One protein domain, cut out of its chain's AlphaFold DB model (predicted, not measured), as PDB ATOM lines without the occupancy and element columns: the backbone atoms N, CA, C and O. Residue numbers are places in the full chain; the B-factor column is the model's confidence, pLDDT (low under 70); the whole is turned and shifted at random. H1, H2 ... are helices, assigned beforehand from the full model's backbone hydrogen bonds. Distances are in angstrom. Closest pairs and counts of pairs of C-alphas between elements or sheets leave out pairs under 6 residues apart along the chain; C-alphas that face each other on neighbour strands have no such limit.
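Overview. This is residues 32 to 137 of the 374 residues of the protein "LisH domain-containing protein" of Corynebacterium sp. sy039 (UniProt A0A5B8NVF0). The longest helix, H5, makes the core of an elongated all-helix domain, with H1, H3 and H4 packed round it at steep angles, H4 folding back into H5 as a helical hairpin. H6 turns off near the last residues of H5 and, with H2 packed on it, makes one end of the longest axis, while the long loop of residues 71 to 95 makes the other end. The printed part has 106 residues with six named helices, H1 to H6 in order along the chain, and no named strand; the helix packing is mostly crossed, with no touching pair side by side at a shallow tilt. The whole is compact, with a radius of gyration of the C-alphas of 13.3 A, and spans 45 by 26 by 20 A.

Arrangement. H5, residues 108 to 124, touches H1, residues 34 to 43, opposite ways at a steep tilt of 47 degrees; the closest C-alphas, of Ala 38 and Ala 115, are 4.9 A apart. With its residues 110 to 115 alone H5 touches H4, residues 96 to 104, at a steep tilt of 43 degrees, closest at C-alphas Met 103 and Lys 111, 4.8 A. With its residues 117 to 121 alone H5 touches residues 66 to 70 of H3, residues 59 to 70, closest at C-alphas Leu 66 and Val 118, 7.3 A. Residues 59 to 63 of H3 touch H4, closest at C-alphas Tyr 63 and Thr 96, 5.4 A. H6, residues 127 to 135, is about perpendicular to H5, at 81 degrees, and close but not clearly touching it. H6 touches H2, residues 47 to 54, closest at C-alphas Ile 54 and Ala 130, 6.8 A. H1 and H2 only just touch, only at the corner, with 3 pairs of C-alphas within 8 A, the closest being Leu 41 and Leu 47, 6.2 A. H3 and H6 are apart. In H1 to H6 every O i to N i+4 pair is within hydrogen-bond range.

Along the chain. H1 begins at C-alpha 34, at (82.629, 120.395, 31.314), and measures 14.4 A; H2 measures 10.8 A. H3 measures 16.1 A and H4 12.5 A. H5 measures 24.3 A, from C-alpha 108 at (80.942, 114.539, 48.262) to C-alpha 124. H6 measures 12.2 A and ends at C-alpha 135, at (81.211, 135.555, 28.517).

Size, cuts and confidence. The two C-alphas farthest apart, of Thr 80 and Gln 137, are 45.1 A apart. The printed part has no cut. The link from H3 to H4, 25 residues, is long; the other four are tight. Mean pLDDT of the printed part is 89.3, and no printed residue is under 70.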
ATOM      1  N   VAL A  32      86.283 127.816  30.261       88.38
ATOM      2  CA  VAL A  32      85.009 127.159  30.561       88.38
ATOM      3  C   VAL A  32      84.986 125.788  29.893       88.38
ATOM      4  O   VAL A  32      84.997 125.667  28.673       88.38
ATOM      5  N   SER A  33      84.910 124.738  30.706       93.12
ATOM      6  CA  SER A  33      84.877 123.341  30.268       93.12
ATOM      7  C   SER A  33      83.811 122.550  31.025       93.12
ATOM      8  O   SER A  33      83.256 123.018  32.020       93.12
ATOM      9  N   VAL A  34      83.542 121.310  30.598       95.00
ATOM     10  CA  VAL A  34      82.629 120.395  31.314       95.00
ATOM     11  C   VAL A  34      83.041 120.232  32.776       95.00
ATOM     12  O   VAL A  34      82.196 120.300  33.667       95.00
ATOM     13  N   THR A  35      84.339 120.045  33.025       94.88
ATOM     14  CA  THR A  35      84.893 119.898  34.373       94.88
ATOM     15  C   THR A  35      84.623 121.145  35.203       94.88
ATOM     16  O   THR A  35      84.138 121.042  36.326       94.88
ATOM     17  N   LYS A  36      84.842 122.329  34.623       92.19
ATOM     18  CA  LYS A  36      84.631 123.594  35.324       92.19
ATOM     19  C   LYS A  36      83.162 123.840  35.663       92.19
ATOM     20  O   LYS A  36      82.837 124.200  36.790       92.19
ATOM     21  N   VAL A  37      82.257 123.566  34.723       92.69
ATOM     22  CA  VAL A  37      80.808 123.666  34.962       92.69
ATOM     23  C   VAL A  37      80.354 122.669  36.033       92.69
ATOM     24  O   VAL A  37      79.527 123.014  36.875       92.69
ATOM     25  N   ALA A  38      80.917 121.456  36.058       95.81
ATOM     26  CA  ALA A  38      80.646 120.489  37.122       95.81
ATOM     27  C   ALA A  38      81.123 120.999  38.494       95.81
ATOM     28  O   ALA A  38      80.411 120.842  39.483       95.81
ATOM     29  N   GLU A  39      82.285 121.653  38.569       93.31
ATOM     30  CA  GLU A  39      82.766 122.286  39.803       93.31
ATOM     31  C   GLU A  39      81.854 123.424  40.269       93.31
ATOM     32  O   GLU A  39      81.572 123.526  41.465       93.31
ATOM     33  N   TRP A  40      81.376 124.266  39.348       91.94
ATOM     34  CA  TRP A  40      80.426 125.330  39.674       91.94
ATOM     35  C   TRP A  40      79.121 124.765  40.228       91.94
ATOM     36  O   TRP A  40      78.677 125.212  41.280       91.94
ATOM     37  N   LEU A  41      78.552 123.747  39.578       93.44
ATOM     38  CA  LEU A  41      77.329 123.074  40.027       93.44
ATOM     39  C   LEU A  41      77.513 122.333  41.355       93.44
ATOM     40  O   LEU A  41      76.590 122.282  42.160       93.44
ATOM     41  N   PHE A  42      78.697 121.775  41.608       94.19
ATOM     42  CA  PHE A  42      79.016 121.161  42.896       94.19
ATOM     43  C   PHE A  42      79.055 122.199  44.028       94.19
ATOM     44  O   PHE A  42      78.556 121.932  45.119       94.19
ATOM     45  N   LYS A  43      79.632 123.384  43.775       91.56
ATOM     46  CA  LYS A  43      79.719 124.477  44.761       91.56
ATOM     47  C   LYS A  43      78.392 125.222  44.943       91.56
ATOM     48  O   LYS A  43      78.078 125.621  46.058       91.56
ATOM     49  N   CYS A  44      77.644 125.414  43.860       91.62
ATOM     50  CA  CYS A  44      76.387 126.157  43.803       91.62
ATOM     51  C   CYS A  44      75.376 125.408  42.910       91.62
ATOM     52  O   CYS A  44      75.239 125.716  41.720       91.62
ATOM     53  N   PRO A  45      74.674 124.396  43.449       93.38
ATOM     54  CA  PRO A  45      73.674 123.617  42.714       93.38
ATOM     55  C   PRO A  45      72.560 124.452  42.069       93.38
ATOM     56  O   PRO A  45      72.052 124.097  41.002       93.38
ATOM     57  N   GLU A  46      72.186 125.568  42.697       90.44
ATOM     58  CA  GLU A  46      71.168 126.509  42.231       90.44
ATOM     59  C   GLU A  46      71.522 127.136  40.876       90.44
ATOM     60  O   GLU A  46      70.623 127.522  40.124       90.44
ATOM     61  N   LEU A  47      72.810 127.159  40.513       89.25
ATOM     62  CA  LEU A  47      73.283 127.680  39.233       89.25
ATOM     63  C   LEU A  47      72.663 126.949  38.031       89.25
ATOM     64  O   LEU A  47      72.570 127.519  36.946       89.25
ATOM     65  N   LEU A  48      72.177 125.715  38.215       91.69
ATOM     66  CA  LEU A  48      71.477 124.954  37.179       91.69
ATOM     67  C   LEU A  48      70.312 125.735  36.543       91.69
ATOM     68  O   LEU A  48      70.127 125.650  35.328       91.69
ATOM     69  N   GLU A  49      69.565 126.517  37.330       86.56
ATOM     70  CA  GLU A  49      68.461 127.352  36.829       86.56
ATOM     71  C   GLU A  49      68.966 128.438  35.870       86.56
ATOM     72  O   GLU A  49      68.392 128.658  34.807       86.56
ATOM     73  N   THR A  50      70.091 129.076  36.186       83.75
ATOM     74  CA  THR A  50      70.693 130.085  35.304       83.75
ATOM     75  C   THR A  50      71.255 129.450  34.036       83.75
ATOM     76  O   THR A  50      71.005 129.936  32.933       83.75
ATOM     77  N   LEU A  51      71.979 128.332  34.162       87.81
ATOM     78  CA  LEU A  51      72.607 127.668  33.015       87.81
ATOM     79  C   LEU A  51      71.558 127.145  32.029       87.81
ATOM     80  O   LEU A  51      71.748 127.263  30.818       87.81
ATOM     81  N   ARG A  52      70.427 126.608  32.513       86.94
ATOM     82  CA  ARG A  52      69.350 126.166  31.615       86.94
ATOM     83  C   ARG A  52      68.757 127.332  30.825       86.94
ATOM     84  O   ARG A  52      68.487 127.161  29.640       86.94
ATOM     85  N   VAL A  53      68.613 128.507  31.444       80.56
ATOM     86  CA  VAL A  53      68.066 129.704  30.790       80.56
ATOM     87  C   VAL A  53      69.015 130.189  29.701       80.56
ATOM     88  O   VAL A  53      68.574 130.393  28.573       80.56
ATOM     89  N   ILE A  54      70.321 130.259  29.990       81.31
ATOM     90  CA  ILE A  54      71.361 130.588  28.995       81.31
ATOM     91  C   ILE A  54      71.291 129.634  27.798       81.31
ATOM     92  O   ILE A  54      71.342 130.052  26.645       81.31
ATOM     93  N   GLY A  55      71.092 128.345  28.072       82.00
ATOM     94  CA  GLY A  55      70.908 127.314  27.057       82.00
ATOM     95  C   GLY A  55      69.565 127.330  26.322       82.00
ATOM     96  O   GLY A  55      69.335 126.446  25.501       82.00
ATOM     97  N   SER A  56      68.651 128.264  26.624       77.50
ATOM     98  CA  SER A  56      67.259 128.237  26.147       77.50
ATOM     99  C   SER A  56      66.544 126.898  26.417       77.50
ATOM    100  O   SER A  56      65.720 126.444  25.619       77.50
ATOM    101  N   LEU A  57      66.864 126.235  27.530       80.19
ATOM    102  CA  LEU A  57      66.258 124.975  27.944       80.19
ATOM    103  C   LEU A  57      65.088 125.244  28.900       80.19
ATOM    104  O   LEU A  57      65.286 125.666  30.043       80.19
ATOM    105  N   SER A  58      63.864 124.930  28.453       78.56
ATOM    106  CA  SER A  58      62.680 124.953  29.327       78.56
ATOM    107  C   SER A  58      62.875 124.038  30.541       78.56
ATOM    108  O   SER A  58      63.480 122.965  30.413       78.56
ATOM    109  N   ASP A  59      62.297 124.411  31.685       80.88
ATOM    110  CA  ASP A  59      62.349 123.615  32.920       80.88
ATOM    111  C   ASP A  59      61.884 122.163  32.689       80.88
ATOM    112  O   ASP A  59      62.587 121.208  33.020       80.88
ATOM    113  N   LYS A  60      60.752 121.988  31.990       78.12
ATOM    114  CA  LYS A  60      60.203 120.669  31.638       78.12
ATOM    115  C   LYS A  60      61.174 119.814  30.837       78.12
ATOM    116  O   LYS A  60      61.363 118.640  31.154       78.12
ATOM    117  N   ARG A  61      61.797 120.383  29.800       80.12
ATOM    118  CA  ARG A  61      62.761 119.641  28.977       80.12
ATOM    119  C   ARG A  61      63.987 119.238  29.790       80.12
ATOM    120  O   ARG A  61      64.432 118.100  29.666       80.12
ATOM    121  N   LEU A  62      64.506 120.150  30.613       89.12
ATOM    122  CA  LEU A  62      65.650 119.891  31.480       89.12
ATOM    123  C   LEU A  62      65.381 118.706  32.409       89.12
ATOM    124  O   LEU A  62      66.145 117.740  32.408       89.12
ATOM    125  N   TYR A  63      64.309 118.780  33.200       88.25
ATOM    126  CA  TYR A  63      64.105 117.806  34.262       88.25
ATOM    127  C   TYR A  63      63.696 116.435  33.717       88.25
ATOM    128  O   TYR A  63      64.078 115.419  34.295       88.25
ATOM    129  N   LEU A  64      62.974 116.373  32.587       82.94
ATOM    130  CA  LEU A  64      62.634 115.103  31.936       82.94
ATOM    131  C   LEU A  64      63.876 114.412  31.366       82.94
ATOM    132  O   LEU A  64      64.095 113.233  31.650       82.94
ATOM    133  N   ASP A  65      64.715 115.141  30.622       89.56
ATOM    134  CA  ASP A  65      65.937 114.569  30.050       89.56
ATOM    135  C   ASP A  65      66.907 114.126  31.162       89.56
ATOM    136  O   ASP A  65      67.489 113.044  31.086       89.56
ATOM    137  N   LEU A  66      67.063 114.918  32.228       94.00
ATOM    138  CA  LEU A  66      67.926 114.549  33.353       94.00
ATOM    139  C   LEU A  66      67.363 113.387  34.177       94.00
ATOM    140  O   LEU A  66      68.138 112.521  34.572       94.00
ATOM    141  N   SER A  67      66.042 113.301  34.377       90.31
ATOM    142  CA  SER A  67      65.409 112.125  35.005       90.31
ATOM    143  C   SER A  67      65.742 110.843  34.236       90.31
ATOM    144  O   SER A  67      66.082 109.812  34.828       90.31
ATOM    145  N   TYR A  68      65.725 110.920  32.902       91.12
ATOM    146  CA  TYR A  68      66.086 109.804  32.032       91.12
ATOM    147  C   TYR A  68      67.557 109.411  32.162       91.12
ATOM    148  O   TYR A  68      67.874 108.225  32.265       91.12
ATOM    149  N   VAL A  69      68.461 110.393  32.191       92.44
ATOM    150  CA  VAL A  69      69.898 110.138  32.363       92.44
ATOM    151  C   VAL A  69      70.188 109.562  33.752       92.44
ATOM    152  O   VAL A  69      70.952 108.606  33.871       92.44
ATOM    153  N   PHE A  70      69.562 110.096  34.801       93.62
ATOM    154  CA  PHE A  70      69.807 109.677  36.182       93.62
ATOM    155  C   PHE A  70      69.312 108.251  36.432       93.62
ATOM    156  O   PHE A  70      70.023 107.463  37.046       93.62
ATOM    157  N   SER A  71      68.157 107.875  35.878       90.38
ATOM    158  CA  SER A  71      67.635 106.500  35.965       90.38
ATOM    159  C   SER A  71      68.468 105.460  35.208       90.38
ATOM    160  O   SER A  71      68.161 104.277  35.270       90.38
ATOM    161  N   ARG A  72      69.523 105.874  34.496       90.88
ATOM    162  CA  ARG A  72      70.461 104.995  33.771       90.88
ATOM    163  C   ARG A  72      71.913 105.171  34.199       90.88
ATOM    164  O   ARG A  72      72.791 104.500  33.668       90.88
ATOM    165  N   SER A  73      72.171 106.076  35.136       92.31
ATOM    166  CA  SER A  73      73.505 106.308  35.681       92.31
ATOM    167  C   SER A  73      73.604 105.574  37.008       92.31
ATOM    168  O   SER A  73      72.733 105.754  37.856       92.31
ATOM    169  N   LEU A  74      74.622 104.734  37.183       92.81
ATOM    170  CA  LEU A  74      74.825 103.997  38.429       92.81
ATOM    171  C   LEU A  74      75.257 104.942  39.556       92.81
ATOM    172  O   LEU A  74      75.945 105.935  39.326       92.81
ATOM    173  N   ASP A  75      74.818 104.637  40.772       90.69
ATOM    174  CA  ASP A  75      75.264 105.309  41.983       90.69
ATOM    175  C   ASP A  75      76.741 104.944  42.222       90.69
ATOM    176  O   ASP A  75      77.059 103.752  42.279       90.69
ATOM    177  N   PRO A  76      77.650 105.929  42.348       88.88
ATOM    178  CA  PRO A  76      79.079 105.659  42.499       88.88
ATOM    179  C   PRO A  76      79.435 104.959  43.819       88.88
ATOM    180  O   PRO A  76      80.565 104.498  43.963       88.88
ATOM    181  N   GLU A  77      78.517 104.897  44.789       87.56
ATOM    182  CA  GLU A  77      78.753 104.280  46.100       87.56
ATOM    183  C   GLU A  77      78.222 102.848  46.198       87.56
ATOM    184  O   GLU A  77      78.829 102.011  46.860       87.56
ATOM    185  N   ASP A  78      77.086 102.569  45.557       85.81
ATOM    186  CA  ASP A  78      76.413 101.263  45.601       85.81
ATOM    187  C   ASP A  78      76.773 100.414  44.365       85.81
ATOM    188  O   ASP A  78      76.911  99.196  44.449       85.81
ATOM    189  N   GLY A  79      76.961 101.040  43.198       82.88
ATOM    190  CA  GLY A  79      77.297 100.368  41.938       82.88
ATOM    191  C   GLY A  79      76.186  99.481  41.360       82.88
ATOM    192  O   GLY A  79      76.225  99.166  40.173       82.88
ATOM    193  N   THR A  80      75.177  99.105  42.153       84.00
ATOM    194  CA  THR A  80      74.041  98.274  41.713       84.00
ATOM    195  C   THR A  80      72.743  99.064  41.562       84.00
ATOM    196  O   THR A  80      71.864  98.684  40.787       84.00
ATOM    197  N   LYS A  81      72.621 100.195  42.264       90.12
ATOM    198  CA  LYS A  81      71.486 101.120  42.151       90.12
ATOM    199  C   LYS A  81      71.799 102.265  41.202       90.12
ATOM    200  O   LYS A  81      72.955 102.614  40.991       90.12
ATOM    201  N   THR A  82      70.760 102.886  40.657       91.44
ATOM    202  CA  THR A  82      70.901 104.124  39.886       91.44
ATOM    203  C   THR A  82      71.068 105.322  40.818       91.44
ATOM    204  O   THR A  82      70.639 105.295  41.973       91.44
ATOM    205  N   ILE A  83      71.637 106.416  40.317       92.06
ATOM    206  CA  ILE A  83      71.951 107.607  41.114       92.06
ATOM    207  C   ILE A  83      70.702 108.297  41.685       92.06
ATOM    208  O   ILE A  83      70.781 109.011  42.688       92.06
ATOM    209  N   CYS A  84      69.537 108.067  41.070       89.75
ATOM    210  CA  CYS A  84      68.235 108.504  41.570       89.75
ATOM    211  C   CYS A  84      67.414 107.403  42.256       89.75
ATOM    212  O   CYS A  84      66.280 107.664  42.654       89.75
ATOM    213  N   GLY A  85      67.960 106.191  42.395       88.38
ATOM    214  CA  GLY A  85      67.294 105.042  43.008       88.38
ATOM    215  C   GLY A  85      66.118 104.478  42.203       88.38
ATOM    216  O   GLY A  85      65.434 103.580  42.683       88.38
ATOM    217  N   CYS A  86      65.866 104.990  40.997       85.81
ATOM    218  CA  CYS A  86      64.813 104.482  40.125       85.81
ATOM    219  C   CYS A  86      65.242 103.185  39.439       85.81
ATOM    220  O   CYS A  86      66.416 102.998  39.114       85.81
ATOM    221  N   ASN A  87      64.265 102.330  39.143       81.38
ATOM    222  CA  ASN A  87      64.454 101.245  38.190       81.38
ATOM    223  C   ASN A  87      64.543 101.851  36.765       81.38
ATOM    224  O   ASN A  87      63.668 102.653  36.421       81.38
ATOM    225  N   PRO A  88      65.553 101.501  35.941       78.25
ATOM    226  CA  PRO A  88      65.668 101.977  34.557       78.25
ATOM    227  C   PRO A  88      64.411 101.769  33.694       78.25
ATOM    228  O   PRO A  88      64.137 102.591  32.810       78.25
ATOM    229  N   ASP A  89      63.640 100.715  33.983       76.00
ATOM    230  CA  ASP A  89      62.417 100.334  33.263       76.00
ATOM    231  C   ASP A  89      61.161 101.053  33.781       76.00
ATOM    232  O   ASP A  89      60.123 101.056  33.122       76.00
ATOM    233  N   ASN A  90      61.243 101.696  34.951       77.00
ATOM    234  CA  ASN A  90      60.133 102.419  35.571       77.00
ATOM    235  C   ASN A  90      60.621 103.745  36.173       77.00
ATOM    236  O   ASN A  90      60.698 103.930  37.391       77.00
ATOM    237  N   MET A  91      61.016 104.660  35.289       79.44
ATOM    238  CA  MET A  91      61.566 105.959  35.661       79.44
ATOM    239  C   MET A  91      60.487 106.882  36.244       79.44
ATOM    240  O   MET A  91      59.485 107.185  35.594       79.44
ATOM    241  N   LEU A  92      60.759 107.438  37.424       81.31
ATOM    242  CA  LEU A  92      59.982 108.542  37.982       81.31
ATOM    243  C   LEU A  92      60.457 109.886  37.419       81.31
ATOM    244  O   LEU A  92      61.637 110.091  37.140       81.31
ATOM    245  N   LYS A  93      59.537 110.846  37.287       84.44
ATOM    246  CA  LYS A  93      59.909 112.235  36.989       84.44
ATOM    247  C   LYS A  93      60.524 112.889  38.231       84.44
ATOM    248  O   LYS A  93      59.933 112.864  39.310       84.44
ATOM    249  N   HIS A  94      61.669 113.538  38.067       87.12
ATOM    250  CA  HIS A  94      62.308 114.356  39.094       87.12
ATOM    251  C   HIS A  94      62.177 115.820  38.691       87.12
ATOM    252  O   HIS A  94      62.555 116.173  37.585       87.12
ATOM    253  N   SER A  95      61.646 116.674  39.568       89.12
ATOM    254  CA  SER A  95      61.626 118.125  39.325       89.12
ATOM    255  C   SER A  95      63.040 118.717  39.369       89.12
ATOM    256  O   SER A  95      63.910 118.156  40.041       89.12
ATOM    257  N   THR A  96      63.268 119.886  38.765       89.88
ATOM    258  CA  THR A  96      64.562 120.593  38.863       89.88
ATOM    259  C   THR A  96      64.968 120.847  40.313       89.88
ATOM    260  O   THR A  96      66.102 120.573  40.697       89.88
ATOM    261  N   LYS A  97      64.013 121.196  41.187       92.62
ATOM    262  CA  LYS A  97      64.240 121.318  42.639       92.62
ATOM    263  C   LYS A  97      64.717 120.010  43.284       92.62
ATOM    264  O   LYS A  97      65.529 120.036  44.210       92.62
ATOM    265  N   THR A  98      64.214 118.865  42.823       92.50
ATOM    266  CA  THR A  98      64.684 117.547  43.269       92.50
ATOM    267  C   THR A  98      66.124 117.312  42.819       92.50
ATOM    268  O   THR A  98      66.941 116.909  43.639       92.50
ATOM    269  N   LEU A  99      66.449 117.611  41.558       93.44
ATOM    270  CA  LEU A  99      67.794 117.444  40.996       93.44
ATOM    271  C   LEU A  99      68.827 118.331  41.711       93.44
ATOM    272  O   LEU A  99      69.879 117.840  42.113       93.44
ATOM    273  N   ILE A 100      68.488 119.600  41.967       95.25
ATOM    274  CA  ILE A 100      69.304 120.529  42.769       95.25
ATOM    275  C   ILE A 100      69.552 119.941  44.160       95.25
ATOM    276  O   ILE A 100      70.694 119.818  44.592       95.25
ATOM    277  N   ARG A 101      68.500 119.463  44.837       94.62
ATOM    278  CA  ARG A 101      68.629 118.838  46.163       94.62
ATOM    279  C   ARG A 101      69.539 117.608  46.155       94.62
ATOM    280  O   ARG A 101      70.225 117.377  47.148       94.62
ATOM    281  N   MET A 102      69.530 116.819  45.081       92.94
ATOM    282  CA  MET A 102      70.422 115.667  44.934       92.94
ATOM    283  C   MET A 102      71.892 116.095  44.801       92.94
ATOM    284  O   MET A 102      72.753 115.404  45.328       92.94
ATOM    285  N   MET A 103      72.182 117.245  44.182       94.25
ATOM    286  CA  MET A 103      73.532 117.836  44.159       94.25
ATOM    287  C   MET A 103      73.946 118.451  45.507       94.25
ATOM    288  O   MET A 103      75.135 118.542  45.793       94.25
ATOM    289  N   SER A 104      72.992 118.838  46.362       91.56
ATOM    290  CA  SER A 104      73.284 119.422  47.683       91.56
ATOM    291  C   SER A 104      73.398 118.393  48.818       91.56
ATOM    292  O   SER A 104      73.984 118.691  49.858       91.56
ATOM    293  N   LYS A 105      72.824 117.188  48.676       87.81
ATOM    294  CA  LYS A 105      72.725 116.176  49.750       87.81
ATOM    295  C   LYS A 105      73.485 114.889  49.420       87.81
ATOM    296  O   LYS A 105      73.564 114.488  48.269       87.81
ATOM    297  N   GLY A 106      73.983 114.214  50.456       85.69
ATOM    298  CA  GLY A 106      74.756 112.973  50.339       85.69
ATOM    299  C   GLY A 106      76.252 113.194  50.552       85.69
ATOM    300  O   GLY A 106      76.662 114.220  51.102       85.69
ATOM    301  N   THR A 107      77.060 112.228  50.130       91.06
ATOM    302  CA  THR A 107      78.522 112.314  50.194       91.06
ATOM    303  C   THR A 107      79.079 113.194  49.080       91.06
ATOM    304  O   THR A 107      78.445 113.402  48.042       91.06
ATOM    305  N   ASP A 108      80.294 113.697  49.267       92.56
ATOM    306  CA  ASP A 108      80.942 114.539  48.262       92.56
ATOM    307  C   ASP A 108      81.210 113.799  46.950       92.56
ATOM    308  O   ASP A 108      81.069 114.396  45.883       92.56
ATOM    309  N   ASN A 109      81.528 112.502  47.007       92.50
ATOM    310  CA  ASN A 109      81.731 111.690  45.809       92.50
ATOM    311  C   ASN A 109      80.446 111.615  44.971       92.50
ATOM    312  O   ASN A 109      80.450 111.910  43.775       92.50
ATOM    313  N   ARG A 110      79.313 111.333  45.627       93.69
ATOM    314  CA  ARG A 110      78.004 111.294  44.973       93.69
ATOM    315  C   ARG A 110      77.611 112.650  44.389       93.69
ATOM    316  O   ARG A 110      77.197 112.716  43.235       93.69
ATOM    317  N   LYS A 111      77.766 113.739  45.146       95.19
ATOM    318  CA  LYS A 111      77.445 115.097  44.668       95.19
ATOM    319  C   LYS A 111      78.272 115.488  43.442       95.19
ATOM    320  O   LYS A 111      77.718 116.029  42.486       95.19
ATOM    321  N   ARG A 112      79.581 115.198  43.450       95.31
ATOM    322  CA  ARG A 112      80.482 115.460  42.312       95.31
ATOM    323  C   ARG A 112      80.061 114.680  41.077       95.31
ATOM    324  O   ARG A 112      80.034 115.251  39.990       95.31
ATOM    325  N   GLU A 113      79.685 113.417  41.244       95.56
ATOM    326  CA  GLU A 113      79.217 112.594  40.130       95.56
ATOM    327  C   GLU A 113      77.906 113.125  39.539       95.56
ATOM    328  O   GLU A 113      77.790 113.272  38.322       95.56
ATOM    329  N   ILE A 114      76.949 113.525  40.383       96.56
ATOM    330  CA  ILE A 114      75.703 114.157  39.925       96.56
ATOM    331  C   ILE A 114      76.010 115.446  39.149       96.56
ATOM    332  O   ILE A 114      75.519 115.621  38.032       96.56
ATOM    333  N   ALA A 115      76.852 116.327  39.695       97.44
ATOM    334  CA  ALA A 115      77.241 117.569  39.031       97.44
ATOM    335  C   ALA A 115      77.931 117.307  37.679       97.44
ATOM    336  O   ALA A 115      77.647 117.988  36.692       97.44
ATOM    337  N   ARG A 116      78.772 116.267  37.594       97.62
ATOM    338  CA  ARG A 116      79.426 115.824  36.355       97.62
ATOM    339  C   ARG A 116      78.422 115.323  35.318       97.62
ATOM    340  O   ARG A 116      78.545 115.656  34.139       97.62
ATOM    341  N   ILE A 117      77.420 114.541  35.724       97.56
ATOM    342  CA  ILE A 117      76.349 114.073  34.829       97.56
ATOM    343  C   ILE A 117      75.568 115.268  34.267       97.56
ATOM    344  O   ILE A 117      75.334 115.338  33.056       97.56
ATOM    345  N   VAL A 118      75.208 116.228  35.122       97.62
ATOM    346  CA  VAL A 118      74.488 117.444  34.712       97.62
ATOM    347  C   VAL A 118      75.341 118.295  33.766       97.62
ATOM    348  O   VAL A 118      74.857 118.675  32.702       97.62
ATOM    349  N   ALA A 119      76.619 118.527  34.070       97.44
ATOM    350  CA  ALA A 119      77.523 119.280  33.196       97.44
ATOM    351  C   ALA A 119      77.697 118.617  31.818       97.44
ATOM    352  O   ALA A 119      77.645 119.292  30.790       97.44
ATOM    353  N   ASN A 120      77.820 117.285  31.767       97.56
ATOM    354  CA  ASN A 120      77.858 116.539  30.505       97.56
ATOM    355  C   ASN A 120      76.556 116.674  29.708       97.56
ATOM    356  O   ASN A 120      76.576 116.789  28.481       97.56
ATOM    357  N   TYR A 121      75.410 116.656  30.387       97.00
ATOM    358  CA  TYR A 121      74.129 116.926  29.746       97.00
ATOM    359  C   TYR A 121      74.091 118.340  29.144       97.00
ATOM    360  O   TYR A 121      73.777 118.475  27.962       97.00
ATOM    361  N   LEU A 122      74.483 119.365  29.907       96.06
ATOM    362  CA  LEU A 122      74.534 120.755  29.442       96.06
ATOM    363  C   LEU A 122      75.482 120.925  28.244       96.06
ATOM    364  O   LEU A 122      75.134 121.597  27.274       96.06
ATOM    365  N   ASN A 123      76.631 120.243  28.252       95.94
ATOM    366  CA  ASN A 123      77.560 120.224  27.124       95.94
ATOM    367  C   ASN A 123      76.935 119.626  25.855       95.94
ATOM    368  O   ASN A 123      76.994 120.220  24.782       95.94
ATOM    369  N   ARG A 124      76.260 118.472  25.976       94.44
ATOM    370  CA  ARG A 124      75.548 117.845  24.845       94.44
ATOM    371  C   ARG A 124      74.448 118.739  24.279       94.44
ATOM    372  O   ARG A 124      74.164 118.669  23.088       94.44
ATOM    373  N   LYS A 125      73.843 119.579  25.119       92.12
ATOM    374  CA  LYS A 125      72.848 120.584  24.723       92.12
ATOM    375  C   LYS A 125      73.463 121.910  24.267       92.12
ATOM    376  O   LYS A 125      72.715 122.856  24.057       92.12
ATOM    377  N   LYS A 126      74.790 121.982  24.103       93.56
ATOM    378  CA  LYS A 126      75.511 123.172  23.625       93.56
ATOM    379  C   LYS A 126      75.375 124.397  24.537       93.56
ATOM    380  O   LYS A 126      75.652 125.518  24.129       93.56
ATOM    381  N   VAL A 127      75.015 124.178  25.804       90.50
ATOM    382  CA  VAL A 127      74.895 125.248  26.804       90.50
ATOM    383  C   VAL A 127      76.267 125.813  27.165       90.50
ATOM    384  O   VAL A 127      76.394 127.013  27.353       90.50
ATOM    385  N   ILE A 128      77.303 124.970  27.220       91.50
ATOM    386  CA  ILE A 128      78.679 125.419  27.490       91.50
ATOM    387  C   ILE A 128      79.170 126.357  26.383       91.50
ATOM    388  O   ILE A 128      79.679 127.431  26.686       91.50
ATOM    389  N   ASP A 129      78.923 126.009  25.117       89.56
ATOM    390  CA  ASP A 129      79.244 126.869  23.973       89.56
ATOM    391  C   ASP A 129      78.509 128.222  24.079       89.56
ATOM    392  O   ASP A 129      79.109 129.277  23.879       89.56
ATOM    393  N   ALA A 130      77.230 128.215  24.479       87.19
ATOM    394  CA  ALA A 130      76.459 129.440  24.714       87.19
ATOM    395  C   ALA A 130      77.018 130.292  25.870       87.19
ATOM    396  O   ALA A 130      77.071 131.515  25.754       87.19
ATOM    397  N   ILE A 131      77.480 129.664  26.957       85.69
ATOM    398  CA  ILE A 131      78.139 130.351  28.078       85.69
ATOM    399  C   ILE A 131      79.438 131.009  27.609       85.69
ATOM    400  O   ILE A 131      79.657 132.178  27.904       85.69
ATOM    401  N   ILE A 132      80.270 130.297  26.844       86.69
ATOM    402  CA  ILE A 132      81.515 130.846  26.285       86.69
ATOM    403  C   ILE A 132      81.212 132.068  25.411       86.69
ATOM    404  O   ILE A 132      81.826 133.121  25.579       86.69
ATOM    405  N   LEU A 133      80.229 131.961  24.512       85.31
ATOM    406  CA  LEU A 133      79.816 133.075  23.655       85.31
ATOM    407  C   LEU A 133      79.313 134.277  24.462       85.31
ATOM    408  O   LEU A 133      79.653 135.408  24.118       85.31
ATOM    409  N   PHE A 134      78.536 134.034  25.522       82.19
ATOM    410  CA  PHE A 134      78.022 135.068  26.419       82.19
ATOM    411  C   PHE A 134      79.149 135.773  27.186       82.19
ATOM    412  O   PHE A 134      79.193 137.001  27.239       82.19
ATOM    413  N   LEU A 135      80.097 135.014  27.735       80.00
ATOM    414  CA  LEU A 135      81.211 135.555  28.517       80.00
ATOM    415  C   LEU A 135      82.214 136.339  27.673       80.00
ATOM    416  O   LEU A 135      82.789 137.303  28.166       80.00
ATOM    417  N   ASN A 136      82.368 135.981  26.398       83.31
ATOM    418  CA  ASN A 136      83.213 136.718  25.457       83.31
ATOM    419  C   ASN A 136      82.647 138.100  25.071       83.31
ATOM    420  O   ASN A 136      83.321 138.858  24.376       83.31
ATOM    421  N   GLN A 137      81.423 138.440  25.492       83.00
ATOM    422  CA  GLN A 137      80.841 139.765  25.273       83.00
ATOM    423  C   GLN A 137      81.299 140.777  26.332       83.00
ATOM    424  O   GLN A 137      81.653 140.425  27.456       83.00
TER     425      GLN A 137